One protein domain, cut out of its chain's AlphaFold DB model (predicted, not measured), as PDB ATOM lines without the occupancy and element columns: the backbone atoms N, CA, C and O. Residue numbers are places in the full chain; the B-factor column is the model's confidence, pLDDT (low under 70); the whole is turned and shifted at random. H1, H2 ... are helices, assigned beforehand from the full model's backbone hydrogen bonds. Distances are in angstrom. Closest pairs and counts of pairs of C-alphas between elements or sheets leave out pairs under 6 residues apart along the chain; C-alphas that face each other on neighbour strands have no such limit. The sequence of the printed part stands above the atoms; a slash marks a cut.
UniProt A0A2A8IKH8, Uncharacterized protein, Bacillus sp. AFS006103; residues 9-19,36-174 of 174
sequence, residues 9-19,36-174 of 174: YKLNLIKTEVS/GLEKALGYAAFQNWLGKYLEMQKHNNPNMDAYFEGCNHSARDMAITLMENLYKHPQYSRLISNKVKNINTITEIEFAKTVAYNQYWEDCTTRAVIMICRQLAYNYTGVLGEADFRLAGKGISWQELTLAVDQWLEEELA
ATOM      1  N   TYR A   9     269.232 305.027 413.055       95.62
ATOM      2  CA  TYR A   9     270.095 305.421 411.948       95.62
ATOM      3  C   TYR A   9     271.070 304.288 411.604       95.62
ATOM      4  O   TYR A   9     271.178 303.918 410.432       95.62
ATOM      5  N   LYS A  10     271.689 303.654 412.606       95.56
ATOM      6  CA  LYS A  10     272.552 302.479 412.387       95.56
ATOM      7  C   LYS A  10     271.791 301.286 411.804       95.56
ATOM      8  O   LYS A  10     272.281 300.675 410.854       95.56
ATOM      9  N   LEU A  11     270.584 300.995 412.291       96.62
ATOM     10  CA  LEU A  11     269.736 299.950 411.709       96.62
ATOM     11  C   LEU A  11     269.442 300.225 410.226       96.62
ATOM     12  O   LEU A  11     269.557 299.330 409.392       96.62
ATOM     13  N   ASN A  12     269.129 301.471 409.868       96.69
ATOM     14  CA  ASN A  12     268.873 301.848 408.478       96.69
ATOM     15  C   ASN A  12     270.114 301.710 407.583       96.69
ATOM     16  O   ASN A  12     269.983 301.301 406.426       96.69
ATOM     17  N   LEU A  13     271.316 301.995 408.096       96.62
ATOM     18  CA  LEU A  13     272.560 301.732 407.365       96.62
ATOM     19  C   LEU A  13     272.723 300.236 407.065       96.62
ATOM     20  O   LEU A  13     273.043 299.873 405.933       96.62
ATOM     21  N   ILE A  14     272.442 299.375 408.046       96.88
ATOM     22  CA  ILE A  14     272.493 297.916 407.887       96.88
ATOM     23  C   ILE A  14     271.469 297.454 406.846       96.88
ATOM     24  O   ILE A  14     271.830 296.773 405.887       96.88
ATOM     25  N   LYS A  15     270.209 297.885 406.965       97.88
ATOM     26  CA  LYS A  15     269.147 297.557 405.998       97.88
ATOM     27  C   LYS A  15     269.487 298.000 404.577       97.88
ATOM     28  O   LYS A  15     269.178 297.290 403.617       97.88
ATOM     29  N   THR A  16     270.131 299.160 404.439       97.38
ATOM     30  CA  THR A  16     270.589 299.690 403.147       97.38
ATOM     31  C   THR A  16     271.672 298.799 402.548       97.38
ATOM     32  O   THR A  16     271.576 298.429 401.379       97.38
ATOM     33  N   GLU A  17     272.663 298.397 403.344       96.62
ATOM     34  CA  GLU A  17     273.735 297.513 402.884       96.62
ATOM     35  C   GLU A  17     273.205 296.137 402.466       96.62
ATOM     36  O   GLU A  17     273.552 295.622 401.403       96.62
ATOM     37  N   VAL A  18     272.298 295.563 403.254       97.94
ATOM     38  CA  VAL A  18     271.669 294.276 402.932       97.94
ATOM     39  C   VAL A  18     270.783 294.390 401.693       97.94
ATOM     40  O   VAL A  18     270.784 293.497 400.850       97.94
ATOM     41  N   SER A  19     270.068 295.505 401.522       98.00
ATOM     42  CA  SER A  19     269.282 295.753 400.308       98.00
ATOM     43  C   SER A  19     270.164 295.903 399.071       98.00
ATOM     44  O   SER A  19     269.800 295.398 398.012       98.00
ATOM     45  N   GLY A  36     261.313 292.065 402.708       97.81
ATOM     46  CA  GLY A  36     261.938 292.529 403.954       97.81
ATOM     47  C   GLY A  36     262.353 291.366 404.859       97.81
ATOM     48  O   GLY A  36     263.515 291.287 405.259       97.81
ATOM     49  N   LEU A  37     261.455 290.395 405.057       97.94
ATOM     50  CA  LEU A  37     261.726 289.176 405.819       97.94
ATOM     51  C   LEU A  37     262.899 288.363 405.247       97.94
ATOM     52  O   LEU A  37     263.788 287.964 405.997       97.94
ATOM     53  N   GLU A  38     262.948 288.138 403.929       98.31
ATOM     54  CA  GLU A  38     264.066 287.423 403.288       98.31
ATOM     55  C   GLU A  38     265.403 288.141 403.518       98.31
ATOM     56  O   GLU A  38     266.417 287.493 403.778       98.31
ATOM     57  N   LYS A  39     265.411 289.479 403.468       98.62
ATOM     58  CA  LYS A  39     266.599 290.294 403.761       98.62
ATOM     59  C   LYS A  39     267.019 290.196 405.222       98.62
ATOM     60  O   LYS A  39     268.204 289.997 405.478       98.62
ATOM     61  N   ALA A  40     266.076 290.279 406.159       98.50
ATOM     62  CA  ALA A  40     266.355 290.135 407.585       98.50
ATOM     63  C   ALA A  40     266.931 288.745 407.910       98.50
ATOM     64  O   ALA A  40     267.955 288.637 408.584       98.50
ATOM     65  N   LEU A  41     266.348 287.679 407.352       98.56
ATOM     66  CA  LEU A  41     266.838 286.305 407.505       98.56
ATOM     67  C   LEU A  41     268.202 286.088 406.825       98.56
ATOM     68  O   LEU A  41     269.087 285.454 407.397       98.56
ATOM     69  N   GLY A  42     268.409 286.647 405.629       98.62
ATOM     70  CA  GLY A  42     269.699 286.637 404.934       98.62
ATOM     71  C   GLY A  42     270.803 287.340 405.724       98.62
ATOM     72  O   GLY A  42     271.922 286.837 405.816       98.62
ATOM     73  N   TYR A  43     270.473 288.471 406.349       98.56
ATOM     74  CA  TYR A  43     271.370 289.182 407.251       98.56
ATOM     75  C   TYR A  43     271.671 288.375 408.520       98.56
ATOM     76  O   TYR A  43     272.834 288.264 408.901       98.56
ATOM     77  N   ALA A  44     270.664 287.745 409.129       98.38
ATOM     78  CA  ALA A  44     270.847 286.858 410.278       98.38
ATOM     79  C   ALA A  44     271.780 285.674 409.954       98.38
ATOM     80  O   ALA A  44     272.652 285.319 410.749       98.38
ATOM     81  N   ALA A  45     271.648 285.078 408.764       98.62
ATOM     82  CA  ALA A  45     272.543 284.019 408.300       98.62
ATOM     83  C   ALA A  45     273.984 284.525 408.133       98.62
ATOM     84  O   ALA A  45     274.924 283.874 408.593       98.62
ATOM     85  N   PHE A  46     274.156 285.708 407.536       98.44
ATOM     86  CA  PHE A  46     275.466 286.336 407.393       98.44
ATOM     87  C   PHE A  46     276.104 286.671 408.749       98.44
ATOM     88  O   PHE A  46     277.295 286.435 408.926       98.44
ATOM     89  N   GLN A  47     275.335 287.157 409.727       97.62
ATOM     90  CA  GLN A  47     275.846 287.417 411.076       97.62
ATOM     91  C   GLN A  47     276.352 286.138 411.748       97.62
ATOM     92  O   GLN A  47     277.448 286.136 412.302       97.62
ATOM     93  N   ASN A  48     275.630 285.020 411.627       97.75
ATOM     94  CA  ASN A  48     276.125 283.732 412.124       97.75
ATOM     95  C   ASN A  48     277.408 283.281 411.398       97.75
ATOM     96  O   ASN A  48     278.334 282.774 412.033       97.75
ATOM     97  N   TRP A  49     277.490 283.486 410.079       98.19
ATOM     98  CA  TRP A  49     278.680 283.168 409.278       98.19
ATOM     99  C   TRP A  49     279.893 284.002 409.714       98.19
ATOM    100  O   TRP A  49     280.962 283.454 409.990       98.19
ATOM    101  N   LEU A  50     279.711 285.317 409.848       96.12
ATOM    102  CA  LEU A  50     280.755 286.248 410.262       96.12
ATOM    103  C   LEU A  50     281.205 285.969 411.700       96.12
ATOM    104  O   LEU A  50     282.402 285.917 411.964       96.12
ATOM    105  N   GLY A  51     280.267 285.709 412.613       95.62
ATOM    106  CA  GLY A  51     280.577 285.344 413.994       95.62
ATOM    107  C   GLY A  51     281.443 284.087 414.073       95.62
ATOM    108  O   GLY A  51     282.458 284.086 414.768       95.62
ATOM    109  N   LYS A  52     281.109 283.055 413.287       97.12
ATOM    110  CA  LYS A  52     281.909 281.827 413.190       97.12
ATOM    111  C   LYS A  52     283.310 282.087 412.632       97.12
ATOM    112  O   LYS A  52     284.278 281.543 413.158       97.12
ATOM    113  N   TYR A  53     283.438 282.924 411.602       96.12
ATOM    114  CA  TYR A  53     284.744 283.316 411.066       96.12
ATOM    115  C   TYR A  53     285.600 284.046 412.116       96.12
ATOM    116  O   TYR A  53     286.754 283.678 412.335       96.12
ATOM    117  N   LEU A  54     285.030 285.028 412.822       93.81
ATOM    118  CA  LEU A  54     285.730 285.777 413.873       93.81
ATOM    119  C   LEU A  54     286.127 284.879 415.054       93.81
ATOM    120  O   LEU A  54     287.203 285.038 415.631       93.81
ATOM    121  N   GLU A  55     285.288 283.906 415.406       96.25
ATOM    122  CA  GLU A  55     285.611 282.904 416.418       96.25
ATOM    123  C   GLU A  55     286.781 282.010 415.981       96.25
ATOM    124  O   GLU A  55     287.697 281.773 416.771       96.25
ATOM    125  N   MET A  56     286.787 281.543 414.729       97.44
ATOM    126  CA  MET A  56     287.901 280.773 414.164       97.44
ATOM    127  C   MET A  56     289.205 281.570 414.188       97.44
ATOM    128  O   MET A  56     290.236 281.030 414.593       97.44
ATOM    129  N   GLN A  57     289.143 282.851 413.822       95.12
ATOM    130  CA  GLN A  57     290.283 283.763 413.861       95.12
ATOM    131  C   GLN A  57     290.825 283.925 415.284       95.12
ATOM    132  O   GLN A  57     292.020 283.755 415.514       95.12
ATOM    133  N   LYS A  58     289.949 284.176 416.265       96.50
ATOM    134  CA  LYS A  58     290.328 284.325 417.679       96.50
ATOM    135  C   LYS A  58     291.062 283.096 418.231       96.50
ATOM    136  O   LYS A  58     291.925 283.243 419.093       96.50
ATOM    137  N   HIS A  59     290.713 281.902 417.759       97.44
ATOM    138  CA  HIS A  59     291.289 280.640 418.228       97.44
ATOM    139  C   HIS A  59     292.375 280.070 417.302       97.44
ATOM    140  O   HIS A  59     292.784 278.928 417.506       97.44
ATOM    141  N   ASN A  60     292.850 280.829 416.304       95.62
ATOM    142  CA  ASN A  60     293.836 280.377 415.311       95.62
ATOM    143  C   ASN A  60     293.462 279.025 414.671       95.62
ATOM    144  O   ASN A  60     294.286 278.114 414.566       95.62
ATOM    145  N   ASN A  61     292.191 278.860 414.295       97.12
ATOM    146  CA  ASN A  61     291.708 277.609 413.722       97.12
ATOM    147  C   ASN A  61     292.368 277.360 412.349       97.12
ATOM    148  O   ASN A  61     292.265 278.222 411.476       97.12
ATOM    149  N   PRO A  62     292.969 276.180 412.103       95.81
ATOM    150  CA  PRO A  62     293.663 275.893 410.843       95.81
ATOM    151  C   PRO A  62     292.742 275.871 409.613       95.81
ATOM    152  O   PRO A  62     293.223 275.965 408.491       95.81
ATOM    153  N   ASN A  63     291.423 275.764 409.799       95.75
ATOM    154  CA  ASN A  63     290.444 275.779 408.708       95.75
ATOM    155  C   ASN A  63     289.884 277.182 408.411       95.75
ATOM    156  O   ASN A  63     288.971 277.300 407.594       95.75
ATOM    157  N   MET A  64     290.372 278.233 409.086       96.06
ATOM    158  CA  MET A  64     289.868 279.603 408.927       96.06
ATOM    159  C   MET A  64     289.973 280.084 407.475       96.06
ATOM    160  O   MET A  64     288.984 280.578 406.931       96.06
ATOM    161  N   ASP A  65     291.134 279.902 406.844       93.88
ATOM    162  CA  ASP A  65     291.373 280.366 405.473       93.88
ATOM    163  C   ASP A  65     290.459 279.633 404.489       93.88
ATOM    164  O   ASP A  65     289.730 280.266 403.732       93.88
ATOM    165  N   ALA A  66     290.366 278.303 404.596       95.12
ATOM    166  CA  ALA A  66     289.453 277.506 403.778       95.12
ATOM    167  C   ALA A  66     287.977 277.913 403.966       95.12
ATOM    168  O   ALA A  66     287.205 277.923 403.005       95.12
ATOM    169  N   TYR A  67     287.563 278.275 405.187       95.88
ATOM    170  CA  TYR A  67     286.210 278.766 405.469       95.88
ATOM    171  C   TYR A  67     285.931 280.123 404.805       95.88
ATOM    172  O   TYR A  67     284.829 280.338 404.287       95.88
ATOM    173  N   PHE A  68     286.920 281.021 404.830       94.00
ATOM    174  CA  PHE A  68     286.852 282.375 404.285       94.00
ATOM    175  C   PHE A  68     286.930 282.385 402.754       94.00
ATOM    176  O   PHE A  68     286.057 282.948 402.094       94.00
ATOM    177  N   GLU A  69     287.912 281.706 402.169       93.06
ATOM    178  CA  GLU A  69     288.065 281.567 400.716       93.06
ATOM    179  C   GLU A  69     286.886 280.786 400.118       93.06
ATOM    180  O   GLU A  69     286.305 281.173 399.103       93.06
ATOM    181  N   GLY A  70     286.434 279.746 400.822       94.81
ATOM    182  CA  GLY A  70     285.236 278.971 400.512       94.81
ATOM    183  C   GLY A  70     283.913 279.657 400.872       94.81
ATOM    184  O   GLY A  70     282.908 278.953 401.008       94.81
ATOM    185  N   CYS A  71     283.869 280.991 401.015       95.75
ATOM    186  CA  CYS A  71     282.686 281.750 401.460       95.75
ATOM    187  C   CYS A  71     281.400 281.434 400.684       95.75
ATOM    188  O   CYS A  71     280.315 281.462 401.253       95.75
ATOM    189  N   ASN A  72     281.502 281.053 399.408       95.38
ATOM    190  CA  ASN A  72     280.372 280.550 398.628       95.38
ATOM    191  C   ASN A  72     279.652 279.370 399.313       95.38
ATOM    192  O   ASN A  72     278.429 279.379 399.473       95.38
ATOM    193  N   HIS A  73     280.424 278.351 399.690       95.94
ATOM    194  CA  HIS A  73     279.920 277.129 400.305       95.94
ATOM    195  C   HIS A  73     279.610 277.361 401.780       95.94
ATOM    196  O   HIS A  73     278.505 277.063 402.224       95.94
ATOM    197  N   SER A  74     280.525 277.985 402.520       97.88
ATOM    198  CA  SER A  74     280.347 278.175 403.960       97.88
ATOM    199  C   SER A  74     279.178 279.111 404.304       97.88
ATOM    200  O   SER A  74     278.469 278.859 405.282       97.88
ATOM    201  N   ALA A  75     278.907 280.145 403.497       98.00
ATOM    202  CA  ALA A  75     277.738 281.013 403.677       98.00
ATOM    203  C   ALA A  75     276.425 280.307 403.309       98.00
ATOM    204  O   ALA A  75     275.411 280.498 403.988       98.00
ATOM    205  N   ARG A  76     276.434 279.457 402.269       97.44
ATOM    206  CA  ARG A  76     275.285 278.603 401.925       97.44
ATOM    207  C   ARG A  76     274.951 277.666 403.078       97.44
ATOM    208  O   ARG A  76     273.798 277.628 403.499       97.44
ATOM    209  N   ASP A  77     275.939 276.947 403.598       97.75
ATOM    210  CA  ASP A  77     275.737 275.979 404.677       97.75
ATOM    211  C   ASP A  77     275.220 276.658 405.948       97.75
ATOM    212  O   ASP A  77     274.322 276.136 406.613       97.75
ATOM    213  N   MET A  78     275.721 277.860 406.256       98.50
ATOM    214  CA  MET A  78     275.222 278.652 407.381       98.50
ATOM    215  C   MET A  78     273.757 279.064 407.193       98.50
ATOM    216  O   MET A  78     272.951 278.910 408.109       98.50
ATOM    217  N   ALA A  79     273.392 279.540 406.000       98.50
ATOM    218  CA  ALA A  79     272.014 279.899 405.681       98.50
ATOM    219  C   ALA A  79     271.068 278.689 405.773       98.50
ATOM    220  O   ALA A  79     270.010 278.792 406.387       98.50
ATOM    221  N   ILE A  80     271.465 277.526 405.241       98.12
ATOM    222  CA  ILE A  80     270.686 276.281 405.360       98.12
ATOM    223  C   ILE A  80     270.511 275.895 406.830       98.12
ATOM    224  O   ILE A  80     269.398 275.589 407.251       98.12
ATOM    225  N   THR A  81     271.590 275.945 407.615       98.31
ATOM    226  CA  THR A  81     271.573 275.601 409.045       98.31
ATOM    227  C   THR A  81     270.618 276.501 409.825       98.31
ATOM    228  O   THR A  81     269.816 276.008 410.620       98.31
ATOM    229  N   LEU A  82     270.657 277.815 409.575       98.12
ATOM    230  CA  LEU A  82     269.735 278.767 410.193       98.12
ATOM    231  C   LEU A  82     268.282 278.431 409.845       98.12
ATOM    232  O   LEU A  82     267.456 278.295 410.747       98.12
ATOM    233  N   MET A  83     267.970 278.274 408.556       98.19
ATOM    234  CA  MET A  83     266.601 278.003 408.105       98.19
ATOM    235  C   MET A  83     266.082 276.668 408.642       98.19
ATOM    236  O   MET A  83     264.945 276.593 409.103       98.19
ATOM    237  N   GLU A  84     266.919 275.630 408.666       97.62
ATOM    238  CA  GLU A  84     266.563 274.331 409.236       97.62
ATOM    239  C   GLU A  84     266.208 274.448 410.727       97.62
ATOM    240  O   GLU A  84     265.214 273.870 411.169       97.62
ATOM    241  N   ASN A  85     266.965 275.234 411.498       97.12
ATOM    242  CA  ASN A  85     266.660 275.482 412.906       97.12
ATOM    243  C   ASN A  85     265.349 276.267 413.073       97.12
ATOM    244  O   ASN A  85     264.492 275.863 413.857       97.12
ATOM    245  N   LEU A  86     265.148 277.343 412.306       96.56
ATOM    246  CA  LEU A  86     263.916 278.140 412.361       96.56
ATOM    247  C   LEU A  86     262.676 277.308 412.015       96.56
ATOM    248  O   LEU A  86     261.658 277.405 412.698       96.56
ATOM    249  N   TYR A  87     262.765 276.449 411.000       96.56
ATOM    250  CA  TYR A  87     261.662 275.582 410.588       96.56
ATOM    251  C   TYR A  87     261.366 274.457 411.587       96.56
ATOM    252  O   TYR A  87     260.208 274.053 411.707       96.56
ATOM    253  N   LYS A  88     262.371 273.979 412.334       96.25
ATOM    254  CA  LYS A  88     262.189 273.000 413.422       96.25
ATOM    255  C   LYS A  88     261.533 273.603 414.662       96.25
ATOM    256  O   LYS A  88     260.887 272.874 415.412       96.25
ATOM    257  N   HIS A  89     261.677 274.907 414.891       95.25
ATOM    258  CA  HIS A  89     261.058 275.592 416.022       95.25
ATOM    259  C   HIS A  89     259.623 276.036 415.681       95.25
ATOM    260  O   HIS A  89     259.444 276.952 414.874       95.25
ATOM    261  N   PRO A  90     258.575 275.465 416.317       93.50
ATOM    262  CA  PRO A  90     257.184 275.700 415.911       93.50
ATOM    263  C   PRO A  90     256.760 277.173 415.920       93.50
ATOM    264  O   PRO A  90     255.988 277.597 415.063       93.50
ATOM    265  N   GLN A  91     257.280 277.961 416.865       94.62
ATOM    266  CA  GLN A  91     256.992 279.392 416.964       94.62
ATOM    267  C   GLN A  91     257.473 280.154 415.722       94.62
ATOM    268  O   GLN A  91     256.676 280.835 415.081       94.62
ATOM    269  N   TYR A  92     258.749 280.009 415.354       93.69
ATOM    270  CA  TYR A  92     259.319 280.687 414.188       93.69
ATOM    271  C   TYR A  92     258.732 280.159 412.884       93.69
ATOM    272  O   TYR A  92     258.340 280.948 412.029       93.69
ATOM    273  N   SER A  93     258.580 278.839 412.765       94.00
ATOM    274  CA  SER A  93     257.952 278.202 411.606       94.00
ATOM    275  C   SER A  93     256.546 278.758 411.339       94.00
ATOM    276  O   SER A  93     256.220 279.121 410.205       94.00
ATOM    277  N   ARG A  94     255.732 278.939 412.391       94.00
ATOM    278  CA  ARG A  94     254.400 279.549 412.281       94.00
ATOM    279  C   ARG A  94     254.462 281.019 411.866       94.00
ATOM    280  O   ARG A  94     253.703 281.422 410.991       94.00
ATOM    281  N   LEU A  95     255.342 281.815 412.478       95.00
ATOM    282  CA  LEU A  95     255.490 283.237 412.143       95.00
ATOM    283  C   LEU A  95     255.903 283.432 410.678       95.00
ATOM    284  O   LEU A  95     255.292 284.229 409.970       95.00
ATOM    285  N   ILE A  96     256.871 282.647 410.198       95.00
ATOM    286  CA  ILE A  96     257.313 282.680 408.800       95.00
ATOM    287  C   ILE A  96     256.172 282.251 407.870       95.00
ATOM    288  O   ILE A  96     255.898 282.938 406.891       95.00
ATOM    289  N   SER A  97     255.448 281.175 408.200       94.19
ATOM    290  CA  SER A  97     254.321 280.682 407.388       94.19
ATOM    291  C   SER A  97     253.162 281.679 407.272       94.19
ATOM    292  O   SER A  97     252.425 281.656 406.291       94.19
ATOM    293  N   ASN A  98     253.000 282.587 408.239       93.75
ATOM    294  CA  ASN A  98     252.006 283.659 408.147       93.75
ATOM    295  C   ASN A  98     252.407 284.750 407.137       93.75
ATOM    296  O   ASN A  98     251.538 285.440 406.604       93.75
ATOM    297  N   LYS A  99     253.709 284.930 406.889       94.75
ATOM    298  CA  LYS A  99     254.260 285.953 405.984       94.75
ATOM    299  C   LYS A  99     254.547 285.394 404.588       94.75
ATOM    300  O   LYS A  99     254.394 286.107 403.598       94.75
ATOM    301  N   VAL A 100     254.923 284.121 404.501       93.25
ATOM    302  CA  VAL A 100     255.266 283.418 403.261       93.25
ATOM    303  C   VAL A 100     254.151 282.437 402.909       93.25
ATOM    304  O   VAL A 100     253.956 281.421 403.573       93.25
ATOM    305  N   LYS A 101     253.411 282.733 401.837       85.94
ATOM    306  CA  LYS A 101     252.308 281.876 401.385       85.94
ATOM    307  C   LYS A 101     252.833 280.535 400.869       85.94
ATOM    308  O   LYS A 101     253.812 280.503 400.135       85.94
ATOM    309  N   ASN A 102     252.114 279.456 401.181       85.69
ATOM    310  CA  ASN A 102     252.358 278.101 400.664       85.69
ATOM    311  C   ASN A 102     253.768 277.550 400.939       85.69
ATOM    312  O   ASN A 102     254.267 276.729 400.172       85.69
ATOM    313  N   ILE A 103     254.408 277.990 402.024       92.06
ATOM    314  CA  ILE A 103     255.739 277.510 402.380       92.06
ATOM    315  C   ILE A 103     255.719 276.005 402.677       92.06
ATOM    316  O   ILE A 103     254.979 275.528 403.539       92.06
ATOM    317  N   ASN A 104     256.559 275.245 401.974       93.56
ATOM    318  CA  ASN A 104     256.867 273.860 402.315       93.56
ATOM    319  C   ASN A 104     258.307 273.778 402.824       93.56
ATOM    320  O   ASN A 104     259.253 273.625 402.050       93.56
ATOM    321  N   THR A 105     258.457 273.890 404.142       93.94
ATOM    322  CA  THR A 105     259.756 273.968 404.822       93.94
ATOM    323  C   THR A 105     260.637 272.745 404.571       93.94
ATOM    324  O   THR A 105     261.847 272.889 404.419       93.94
ATOM    325  N   ILE A 106     260.047 271.549 404.468       93.12
ATOM    326  CA  ILE A 106     260.777 270.306 404.186       93.12
ATOM    327  C   ILE A 106     261.364 270.362 402.774       93.12
ATOM    328  O   ILE A 106     262.573 270.192 402.603       93.12
ATOM    329  N   THR A 107     260.530 270.670 401.778       93.12
ATOM    330  CA  THR A 107     260.955 270.760 400.375       93.12
ATOM    331  C   THR A 107     261.982 271.869 400.159       93.12
ATOM    332  O   THR A 107     262.935 271.677 399.405       93.12
ATOM    333  N   GLU A 108     261.850 273.017 400.836       94.62
ATOM    334  CA  GLU A 108     262.858 274.078 400.737       94.62
ATOM    335  C   GLU A 108     264.244 273.604 401.203       94.62
ATOM    336  O   GLU A 108     265.235 273.859 400.519       94.62
ATOM    337  N   ILE A 109     264.326 272.898 402.338       95.06
ATOM    338  CA  ILE A 109     265.598 272.384 402.866       95.06
ATOM    339  C   ILE A 109     266.158 271.269 401.978       95.06
ATOM    340  O   ILE A 109     267.368 271.222 401.744       95.06
ATOM    341  N   GLU A 110     265.305 270.393 401.451       93.31
ATOM    342  CA  GLU A 110     265.711 269.338 400.521       93.31
ATOM    343  C   GLU A 110     266.341 269.919 399.247       93.31
ATOM    344  O   GLU A 110     267.458 269.540 398.878       93.31
ATOM    345  N   PHE A 111     265.694 270.900 398.611       92.56
ATOM    346  CA  PHE A 111     266.250 271.584 397.436       92.56
ATOM    347  C   PHE A 111     267.512 272.378 397.766       92.56
ATOM    348  O   PHE A 111     268.484 272.362 397.000       92.56
ATOM    349  N   ALA A 112     267.567 273.000 398.944       92.75
ATOM    350  CA  ALA A 112     268.759 273.701 399.389       92.75
ATOM    351  C   ALA A 112     269.969 272.766 399.571       92.75
ATOM    352  O   ALA A 112     271.095 273.186 399.298       92.75
ATOM    353  N   LYS A 113     269.767 271.507 399.978       90.62
ATOM    354  CA  LYS A 113     270.844 270.513 400.147       90.62
ATOM    355  C   LYS A 113     271.230 269.820 398.840       90.62
ATOM    356  O   LYS A 113     272.410 269.599 398.594       90.62
ATOM    357  N   THR A 114     270.256 269.501 397.992       87.00
ATOM    358  CA  THR A 114     270.477 268.727 396.754       87.00
ATOM    359  C   THR A 114     270.938 269.574 395.570       87.00
ATOM    360  O   THR A 114     271.434 269.027 394.591       87.00
ATOM    361  N   VAL A 115     270.800 270.905 395.643       73.50
ATOM    362  CA  VAL A 115     271.100 271.828 394.527       73.50
ATOM    363  C   VAL A 115     270.293 271.494 393.259       73.50
ATOM    364  O   VAL A 115     270.681 271.860 392.152       73.50
ATOM    365  N   ALA A 116     269.162 270.799 393.405       70.75
ATOM    366  CA  ALA A 116     268.317 270.427 392.281       70.75
ATOM    367  C   ALA A 116     267.674 271.673 391.648       70.75
ATOM    368  O   ALA A 116     267.188 272.563 392.349       70.75
ATOM    369  N   TYR A 117     267.659 271.734 390.314       72.62
ATOM    370  CA  TYR A 117     266.932 272.777 389.595       72.62
ATOM    371  C   TYR A 117     265.434 272.455 389.598       72.62
ATOM    372  O   TYR A 117     265.013 271.399 389.127       72.62
ATOM    373  N   ASN A 118     264.633 273.373 390.130       79.69
ATOM    374  CA  ASN A 118     263.180 273.297 390.145       79.69
ATOM    375  C   ASN A 118     262.627 274.726 390.111       79.69
ATOM    376  O   ASN A 118     263.145 275.591 390.807       79.69
ATOM    377  N   GLN A 119     261.571 274.982 389.344       82.38
ATOM    378  CA  GLN A 119     260.954 276.309 389.303       82.38
ATOM    379  C   GLN A 119     260.448 276.755 390.687       82.38
ATOM    380  O   GLN A 119     260.638 277.902 391.063       82.38
ATOM    381  N   TYR A 120     259.909 275.835 391.496       84.75
ATOM    382  CA  TYR A 120     259.548 276.113 392.891       84.75
ATOM    383  C   TYR A 120     260.755 276.588 393.709       84.75
ATOM    384  O   TYR A 120     260.625 277.491 394.529       84.75
ATOM    385  N   TRP A 121     261.944 276.018 393.466       88.81
ATOM    386  CA  TRP A 121     263.161 276.421 394.170       88.81
ATOM    387  C   TRP A 121     263.501 277.894 393.934       88.81
ATOM    388  O   TRP A 121     263.975 278.548 394.859       88.81
ATOM    389  N   GLU A 122     263.234 278.435 392.742       86.56
ATOM    390  CA  GLU A 122     263.519 279.838 392.414       86.56
ATOM    391  C   GLU A 122     262.780 280.826 393.321       86.56
ATOM    392  O   GLU A 122     263.325 281.893 393.639       86.56
ATOM    393  N   ASP A 123     261.603 280.417 393.793       88.81
ATOM    394  CA  ASP A 123     260.692 281.219 394.601       88.81
ATOM    395  C   ASP A 123     260.870 280.987 396.110       88.81
ATOM    396  O   ASP A 123     260.384 281.791 396.907       88.81
ATOM    397  N   CYS A 124     261.602 279.940 396.510       93.62
ATOM    398  CA  CYS A 124     261.796 279.557 397.908       93.62
ATOM    399  C   CYS A 124     262.455 280.649 398.759       93.62
ATOM    400  O   CYS A 124     263.487 281.229 398.396       93.62
ATOM    401  N   THR A 125     261.956 280.800 399.987       96.00
ATOM    402  CA  THR A 125     262.517 281.728 400.983       96.00
ATOM    403  C   THR A 125     263.941 281.321 401.359       96.00
ATOM    404  O   THR A 125     264.844 282.156 401.397       96.00
ATOM    405  N   THR A 126     264.197 280.023 401.552       96.75
ATOM    406  CA  THR A 126     265.543 279.502 401.855       96.75
ATOM    407  C   THR A 126     266.548 279.839 400.752       96.75
ATOM    408  O   THR A 126     267.694 280.185 401.046       96.75
ATOM    409  N   ARG A 127     266.136 279.796 399.476       95.69
ATOM    410  CA  ARG A 127     267.002 280.193 398.356       95.69
ATOM    411  C   ARG A 127     267.364 281.666 398.455       95.69
ATOM    412  O   ARG A 127     268.540 282.009 398.345       95.69
ATOM    413  N   ALA A 128     266.372 282.519 398.700       96.94
ATOM    414  CA  ALA A 128     266.587 283.949 398.848       96.94
ATOM    415  C   ALA A 128     267.569 284.267 399.992       96.94
ATOM    416  O   ALA A 128     268.523 285.024 399.799       96.94
ATOM    417  N   VAL A 129     267.405 283.607 401.141       98.38
ATOM    418  CA  VAL A 129     268.294 283.732 402.309       98.38
ATOM    419  C   VAL A 129     269.729 283.307 401.980       98.38
ATOM    420  O   VAL A 129     270.670 284.036 402.303       98.38
ATOM    421  N   ILE A 130     269.917 282.193 401.261       97.81
ATOM    422  CA  ILE A 130     271.239 281.747 400.782       97.81
ATOM    423  C   ILE A 130     271.888 282.801 399.878       97.81
ATOM    424  O   ILE A 130     273.076 283.085 400.028       97.81
ATOM    425  N   MET A 131     271.137 283.369 398.932       97.50
ATOM    426  CA  MET A 131     271.667 284.350 397.977       97.50
ATOM    427  C   MET A 131     272.148 285.615 398.684       97.50
ATOM    428  O   MET A 131     273.262 286.073 398.436       97.50
ATOM    429  N   ILE A 132     271.342 286.146 399.603       98.38
ATOM    430  CA  ILE A 132     271.684 287.353 400.362       98.38
ATOM    431  C   ILE A 132     272.892 287.095 401.269       98.38
ATOM    432  O   ILE A 132     273.843 287.874 401.246       98.38
ATOM    433  N   CYS A 133     272.895 285.979 402.008       98.56
ATOM    434  CA  CYS A 133     274.012 285.588 402.871       98.56
ATOM    435  C   CYS A 133     275.325 285.479 402.079       98.56
ATOM    436  O   CYS A 133     276.340 286.060 402.464       98.56
ATOM    437  N   ARG A 134     275.293 284.802 400.921       97.31
ATOM    438  CA  ARG A 134     276.453 284.673 400.027       97.31
ATOM    439  C   ARG A 134     276.942 286.017 399.519       97.31
ATOM    440  O   ARG A 134     278.141 286.254 399.556       97.31
ATOM    441  N   GLN A 135     276.050 286.895 399.063       97.44
ATOM    442  CA  GLN A 135     276.479 288.196 398.551       97.44
ATOM    443  C   GLN A 135     277.112 289.061 399.642       97.44
ATOM    444  O   GLN A 135     278.111 289.726 399.383       97.44
ATOM    445  N   LEU A 136     276.572 289.034 400.863       97.50
ATOM    446  CA  LEU A 136     277.191 289.716 401.999       97.50
ATOM    447  C   LEU A 136     278.573 289.133 402.311       97.50
ATOM    448  O   LEU A 136     279.517 289.897 402.503       97.50
ATOM    449  N   ALA A 137     278.719 287.805 402.281       97.25
ATOM    450  CA  ALA A 137     280.013 287.154 402.442       97.25
ATOM    451  C   ALA A 137     280.990 287.548 401.323       97.25
ATOM    452  O   ALA A 137     282.118 287.908 401.623       97.25
ATOM    453  N   TYR A 138     280.563 287.591 400.057       96.19
ATOM    454  CA  TYR A 138     281.401 288.053 398.941       96.19
ATOM    455  C   TYR A 138     281.852 289.498 399.103       96.19
ATOM    456  O   TYR A 138     283.018 289.806 398.875       96.19
ATOM    457  N   ASN A 139     280.945 290.379 399.521       95.56
ATOM    458  CA  ASN A 139     281.274 291.776 399.773       95.56
ATOM    459  C   ASN A 139     282.258 291.902 400.948       95.56
ATOM    460  O   ASN A 139     283.121 292.774 400.918       95.56
ATOM    461  N   TYR A 140     282.152 291.036 401.962       94.88
ATOM    462  CA  TYR A 140     283.064 291.005 403.107       94.88
ATOM    463  C   TYR A 140     284.450 290.469 402.747       94.88
ATOM    464  O   TYR A 140     285.452 291.066 403.129       94.88
ATOM    465  N   THR A 141     284.517 289.358 402.012       94.38
ATOM    466  CA  THR A 141     285.786 288.705 401.668       94.38
ATOM    467  C   THR A 141     286.504 289.359 400.498       94.38
ATOM    468  O   THR A 141     287.717 289.222 400.378       94.38
ATOM    469  N   GLY A 142     285.768 290.033 399.612       91.88
ATOM    470  CA  GLY A 142     286.292 290.497 398.332       91.88
ATOM    471  C   GLY A 142     286.534 289.365 397.331       91.88
ATOM    472  O   GLY A 142     287.174 289.585 396.319       91.88
ATOM    473  N   VAL A 143     286.025 288.143 397.537       87.69
ATOM    474  CA  VAL A 143     286.351 287.012 396.633       87.69
ATOM    475  C   VAL A 143     285.930 287.244 395.169       87.69
ATOM    476  O   VAL A 143     286.481 286.635 394.258       87.69
ATOM    477  N   LEU A 144     284.940 288.113 394.932       80.94
ATOM    478  CA  LEU A 144     284.465 288.482 393.592       80.94
ATOM    479  C   LEU A 144     285.075 289.799 393.069       80.94
ATOM    480  O   LEU A 144     284.613 290.309 392.048       80.94
ATOM    481  N   GLY A 145     286.067 290.373 393.756       85.00
ATOM    482  CA  GLY A 145     286.676 291.654 393.395       85.00
ATOM    483  C   GLY A 145     287.397 292.321 394.565       85.00
ATOM    484  O   GLY A 145     288.287 291.743 395.176       85.00
ATOM    485  N   GLU A 146     287.038 293.563 394.872       81.56
ATOM    486  CA  GLU A 146     287.505 294.233 396.087       81.56
ATOM    487  C   GLU A 146     286.490 294.040 397.217       81.56
ATOM    488  O   GLU A 146     285.285 293.921 396.976       81.56
ATOM    489  N   ALA A 147     286.971 294.014 398.462       85.75
ATOM    490  CA  ALA A 147     286.087 294.003 399.621       85.75
ATOM    491  C   ALA A 147     285.247 295.295 399.641       85.75
ATOM    492  O   ALA A 147     285.778 296.400 399.726       85.75
ATOM    493  N   ASP A 148     283.923 295.150 399.581       86.88
ATOM    494  CA  ASP A 148     282.942 296.243 399.529       86.88
ATOM    495  C   ASP A 148     281.887 296.078 400.633       86.88
ATOM    496  O   ASP A 148     280.697 296.306 400.420       86.88
ATOM    497  N   PHE A 149     282.294 295.624 401.822       88.00
ATOM    498  CA  PHE A 149     281.424 295.564 402.998       88.00
ATOM    499  C   PHE A 149     281.489 296.876 403.782       88.00
ATOM    500  O   PHE A 149     282.376 297.116 404.605       88.00
ATOM    501  N   ARG A 150     280.525 297.760 403.519       87.12
ATOM    502  CA  ARG A 150     280.641 299.189 403.870       87.12
ATOM    503  C   ARG A 150     280.394 299.506 405.338       87.12
ATOM    504  O   ARG A 150     280.685 300.620 405.766       87.12
ATOM    505  N   LEU A 151     279.867 298.562 406.118       85.62
ATOM    506  CA  LEU A 151     279.520 298.791 407.526       85.62
ATOM    507  C   LEU A 151     280.761 298.926 408.421       85.62
ATOM    508  O   LEU A 151     280.721 299.690 409.387       85.62
ATOM    509  N   ALA A 152     281.876 298.276 408.067       76.44
ATOM    510  CA  ALA A 152     283.129 298.360 408.823       76.44
ATOM    511  C   ALA A 152     283.652 299.808 408.929       76.44
ATOM    512  O   ALA A 152     284.085 300.245 409.991       76.44
ATOM    513  N   GLY A 153     283.515 300.597 407.855       78.38
ATOM    514  CA  GLY A 153     283.915 302.009 407.821       78.38
ATOM    515  C   GLY A 153     282.922 302.984 408.468       78.38
ATOM    516  O   GLY A 153     283.140 304.193 408.419       78.38
ATOM    517  N   LYS A 154     281.807 302.503 409.037       87.12
ATOM    518  CA  LYS A 154     280.737 303.342 409.615       87.12
ATOM    519  C   LYS A 154     280.720 303.356 411.145       87.12
ATOM    520  O   LYS A 154     279.808 303.937 411.725       87.12
ATOM    521  N   GLY A 155     281.705 302.732 411.795       85.69
ATOM    522  CA  GLY A 155     281.790 302.686 413.258       85.69
ATOM    523  C   GLY A 155     280.658 301.884 413.910       85.69
ATOM    524  O   GLY A 155     280.258 302.189 415.033       85.69
ATOM    525  N   ILE A 156     280.108 300.898 413.193       89.62
ATOM    526  CA  ILE A 156     279.111 299.968 413.729       89.62
ATOM    527  C   ILE A 156     279.862 298.815 414.391       89.62
ATOM    528  O   ILE A 156     280.664 298.138 413.748       89.62
ATOM    529  N   SER A 157     279.625 298.611 415.684       90.44
ATOM    530  CA  SER A 157     280.282 297.551 416.454       90.44
ATOM    531  C   SER A 157     279.665 296.174 416.191       90.44
ATOM    532  O   SER A 157     278.533 296.056 415.725       90.44
ATOM    533  N   TRP A 158     280.381 295.111 416.565       87.75
ATOM    534  CA  TRP A 158     279.868 293.737 416.501       87.75
ATOM    535  C   TRP A 158     278.564 293.538 417.291       87.75
ATOM    536  O   TRP A 158     277.624 292.903 416.814       87.75
ATOM    537  N   GLN A 159     278.483 294.130 418.485       90.31
ATOM    538  CA  GLN A 159     277.277 294.083 419.311       90.31
ATOM    539  C   GLN A 159     276.097 294.750 418.602       90.31
ATOM    540  O   GLN A 159     274.994 294.219 418.616       90.31
ATOM    541  N   GLU A 160     276.324 295.881 417.934       92.75
ATOM    542  CA  GLU A 160     275.278 296.571 417.175       92.75
ATOM    543  C   GLU A 160     274.830 295.755 415.963       92.75
ATOM    544  O   GLU A 160     273.631 295.622 415.731       92.75
ATOM    545  N   LEU A 161     275.763 295.140 415.232       92.06
ATOM    546  CA  LEU A 161     275.416 294.233 414.137       92.06
ATOM    547  C   LEU A 161     274.527 293.072 414.610       92.06
ATOM    548  O   LEU A 161     273.577 292.721 413.907       92.06
ATOM    549  N   THR A 162     274.802 292.536 415.802       92.44
ATOM    550  CA  THR A 162     274.013 291.464 416.428       92.44
ATOM    551  C   THR A 162     272.629 291.962 416.857       92.44
ATOM    552  O   THR A 162     271.630 291.380 416.454       92.44
ATOM    553  N   LEU A 163     272.547 293.081 417.588       94.44
ATOM    554  CA  LEU A 163     271.270 293.671 418.026       94.44
ATOM    555  C   LEU A 163     270.352 294.030 416.846       94.44
ATOM    556  O   LEU A 163     269.130 293.949 416.954       94.44
ATOM    557  N   ALA A 164     270.931 294.409 415.704       95.44
ATOM    558  CA  ALA A 164     270.170 294.685 414.492       95.44
ATOM    559  C   ALA A 164     269.458 293.450 413.922       95.44
ATOM    560  O   ALA A 164     268.439 293.619 413.256       95.44
ATOM    561  N   VAL A 165     269.970 292.234 414.157       94.88
ATOM    562  CA  VAL A 165     269.298 290.994 413.736       94.88
ATOM    563  C   VAL A 165     267.978 290.851 414.474       94.88
ATOM    564  O   VAL A 165     266.940 290.731 413.828       94.88
ATOM    565  N   ASP A 166     268.027 290.912 415.804       93.12
ATOM    566  CA  ASP A 166     266.857 290.716 416.657       93.12
ATOM    567  C   ASP A 166     265.794 291.773 416.355       93.12
ATOM    568  O   ASP A 166     264.662 291.438 416.010       93.12
ATOM    569  N   GLN A 167     266.189 293.052 416.356       95.69
ATOM    570  CA  GLN A 167     265.259 294.146 416.098       95.69
ATOM    571  C   GLN A 167     264.637 294.074 414.697       95.69
ATOM    572  O   GLN A 167     263.443 294.320 414.537       95.69
ATOM    573  N   TRP A 168     265.414 293.750 413.657       97.38
ATOM    574  CA  TRP A 168     264.857 293.680 412.307       97.38
ATOM    575  C   TRP A 168     263.940 292.464 412.136       97.38
ATOM    576  O   TRP A 168     262.873 292.587 411.538       97.38
ATOM    577  N   LEU A 169     264.301 291.303 412.685       95.62
ATOM    578  CA  LEU A 169     263.422 290.135 412.645       95.62
ATOM    579  C   LEU A 169     262.113 290.390 413.398       95.62
ATOM    580  O   LEU A 169     261.061 290.003 412.896       95.62
ATOM    581  N   GLU A 170     262.151 291.077 414.541       93.94
ATOM    582  CA  GLU A 170     260.941 291.512 415.248       93.94
ATOM    583  C   GLU A 170     260.063 292.418 414.373       93.94
ATOM    584  O   GLU A 170     258.860 292.183 414.277       93.94
ATOM    585  N   GLU A 171     260.648 293.399 413.679       95.56
ATOM    586  CA  GLU A 171     259.911 294.301 412.781       95.56
ATOM    587  C   GLU A 171     259.249 293.569 411.597       95.56
ATOM    588  O   GLU A 171     258.152 293.942 411.184       95.56
ATOM    589  N   GLU A 172     259.884 292.532 411.041       96.62
ATOM    590  CA  GLU A 172     259.351 291.789 409.885       96.62
ATOM    591  C   GLU A 172     258.357 290.681 410.282       96.62
ATOM    592  O   GLU A 172     257.476 290.315 409.491       96.62
ATOM    593  N   LEU A 173     258.493 290.124 411.492       92.44
ATOM    594  CA  LEU A 173     257.658 289.030 411.998       92.44
ATOM    595  C   LEU A 173     256.444 289.503 412.814       92.44
ATOM    596  O   LEU A 173     255.524 288.700 412.990       92.44
ATOM    597  N   ALA A 174     256.422 290.761 413.272       89.62
ATOM    598  CA  ALA A 174     255.248 291.411 413.872       89.62
ATOM    599  C   ALA A 174     254.085 291.543 412.874       89.62
ATOM    600  O   ALA A 174     252.928 291.309 413.280       89.62
TER     601      ALA A 174
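Overview. This is residues 9 to 19 and 36 to 174 of the 174 residues of an uncharacterized protein of Bacillus sp. AFS006103 (UniProt A0A2A8IKH8). Three long helices, H2, H4 and H8, cross one another at steep tilts to make a core, their centres in a triangle. H9 packs along H2 and H1 lies across H9; H3 sits at one end of the core, and H5, H6 and H7 are gathered at the other. The printed part has 150 residues with nine named helices, H1 to H9 in chain order, and no named strand: it is all helix, with mostly crossed packing. It is compact, with a radius of gyration of the C-alphas of 15.3 A, and spans 40 by 35 by 27 A.

Arrangement. H1, residues 9 to 19, only just touches H2, residues 36 to 58, with 3 pairs of C-alphas within 8 A; the closest are Val 18 and Lys 39, 6.5 A apart. H2 is the hub, touching five helices. H3, residues 64 to 69, forms a helical hairpin with H2; the C-alphas of Met 56 and Met 64 come closest, at 5.7 A. H4, residues 71 to 88, touches H2 at a steep tilt of 61 degrees, opposite ways, with closest C-alphas Ala 45 and Ala 79 at 4.9 A. H5, residues 90 to 99, only just touches H4, with 3 pairs of C-alphas within 8 A, and only at the corner; the closest are Tyr 87 and Ser 93, 4.7 A apart. H6, residues 105 to 114, touches H4 at a shallow tilt of 23 degrees, opposite ways; the C-alphas of Tyr 87 and Thr 105 are closest, at 6.3 A. H7, residues 119 to 123, is close to H6 but not clearly touching, with Phe 111 and Trp 121 closest, their C-alphas 6.6 A apart. H8, residues 125 to 141, touches H2 at a steep tilt of 44 degrees, the same way, with closest C-alphas Gly 42 and Val 129 at 4.2 A. H8 also touches H4, with Arg 76 and Ile 130 closest at 5.2 A between C-alphas. H9, residues 158 to 173, touches H2 at a shallow tilt of 24 degrees, opposite ways; the closest C-alphas, of Leu 37 and Glu 172, are 5.4 A apart. H9 touches H1 about perpendicular, at 73 degrees, with C-alphas Leu 11 and Ala 164 closest at 6.0 A. Every O i to N i+4 pair is within hydrogen-bond range in H1, H2, H3, H4, H6 and H8, against 5 of 6 in H5, 10 of 12 in H9 and 0 of 1 in H7, where 2 of 2 O i to N i+3 pairs are.

Along the chain. H1 begins at C-alpha 9, (270.095, 305.421, 411.948). H2 measures 32.6 A, H4 25.3 A, H8 24.3 A and H9 23.1 A from first to last C-alpha. H9 ends at C-alpha 173, (257.658, 289.030, 411.998).

Size, cuts and confidence. The C-alphas of Asn 60 and Asn 102 are farthest apart, at 44.0 A. Residues 20 to 35 are not printed; C-alphas 19 and 36 are 8.8 A apart across this cut. The link from H8 to H9, residues 142 to 157, is long, and residues 114 to 119, of which 114 belongs to H6 and 119 to H7, stand free. The mean pLDDT of the printed part is 93.6, and no printed residue is under 70.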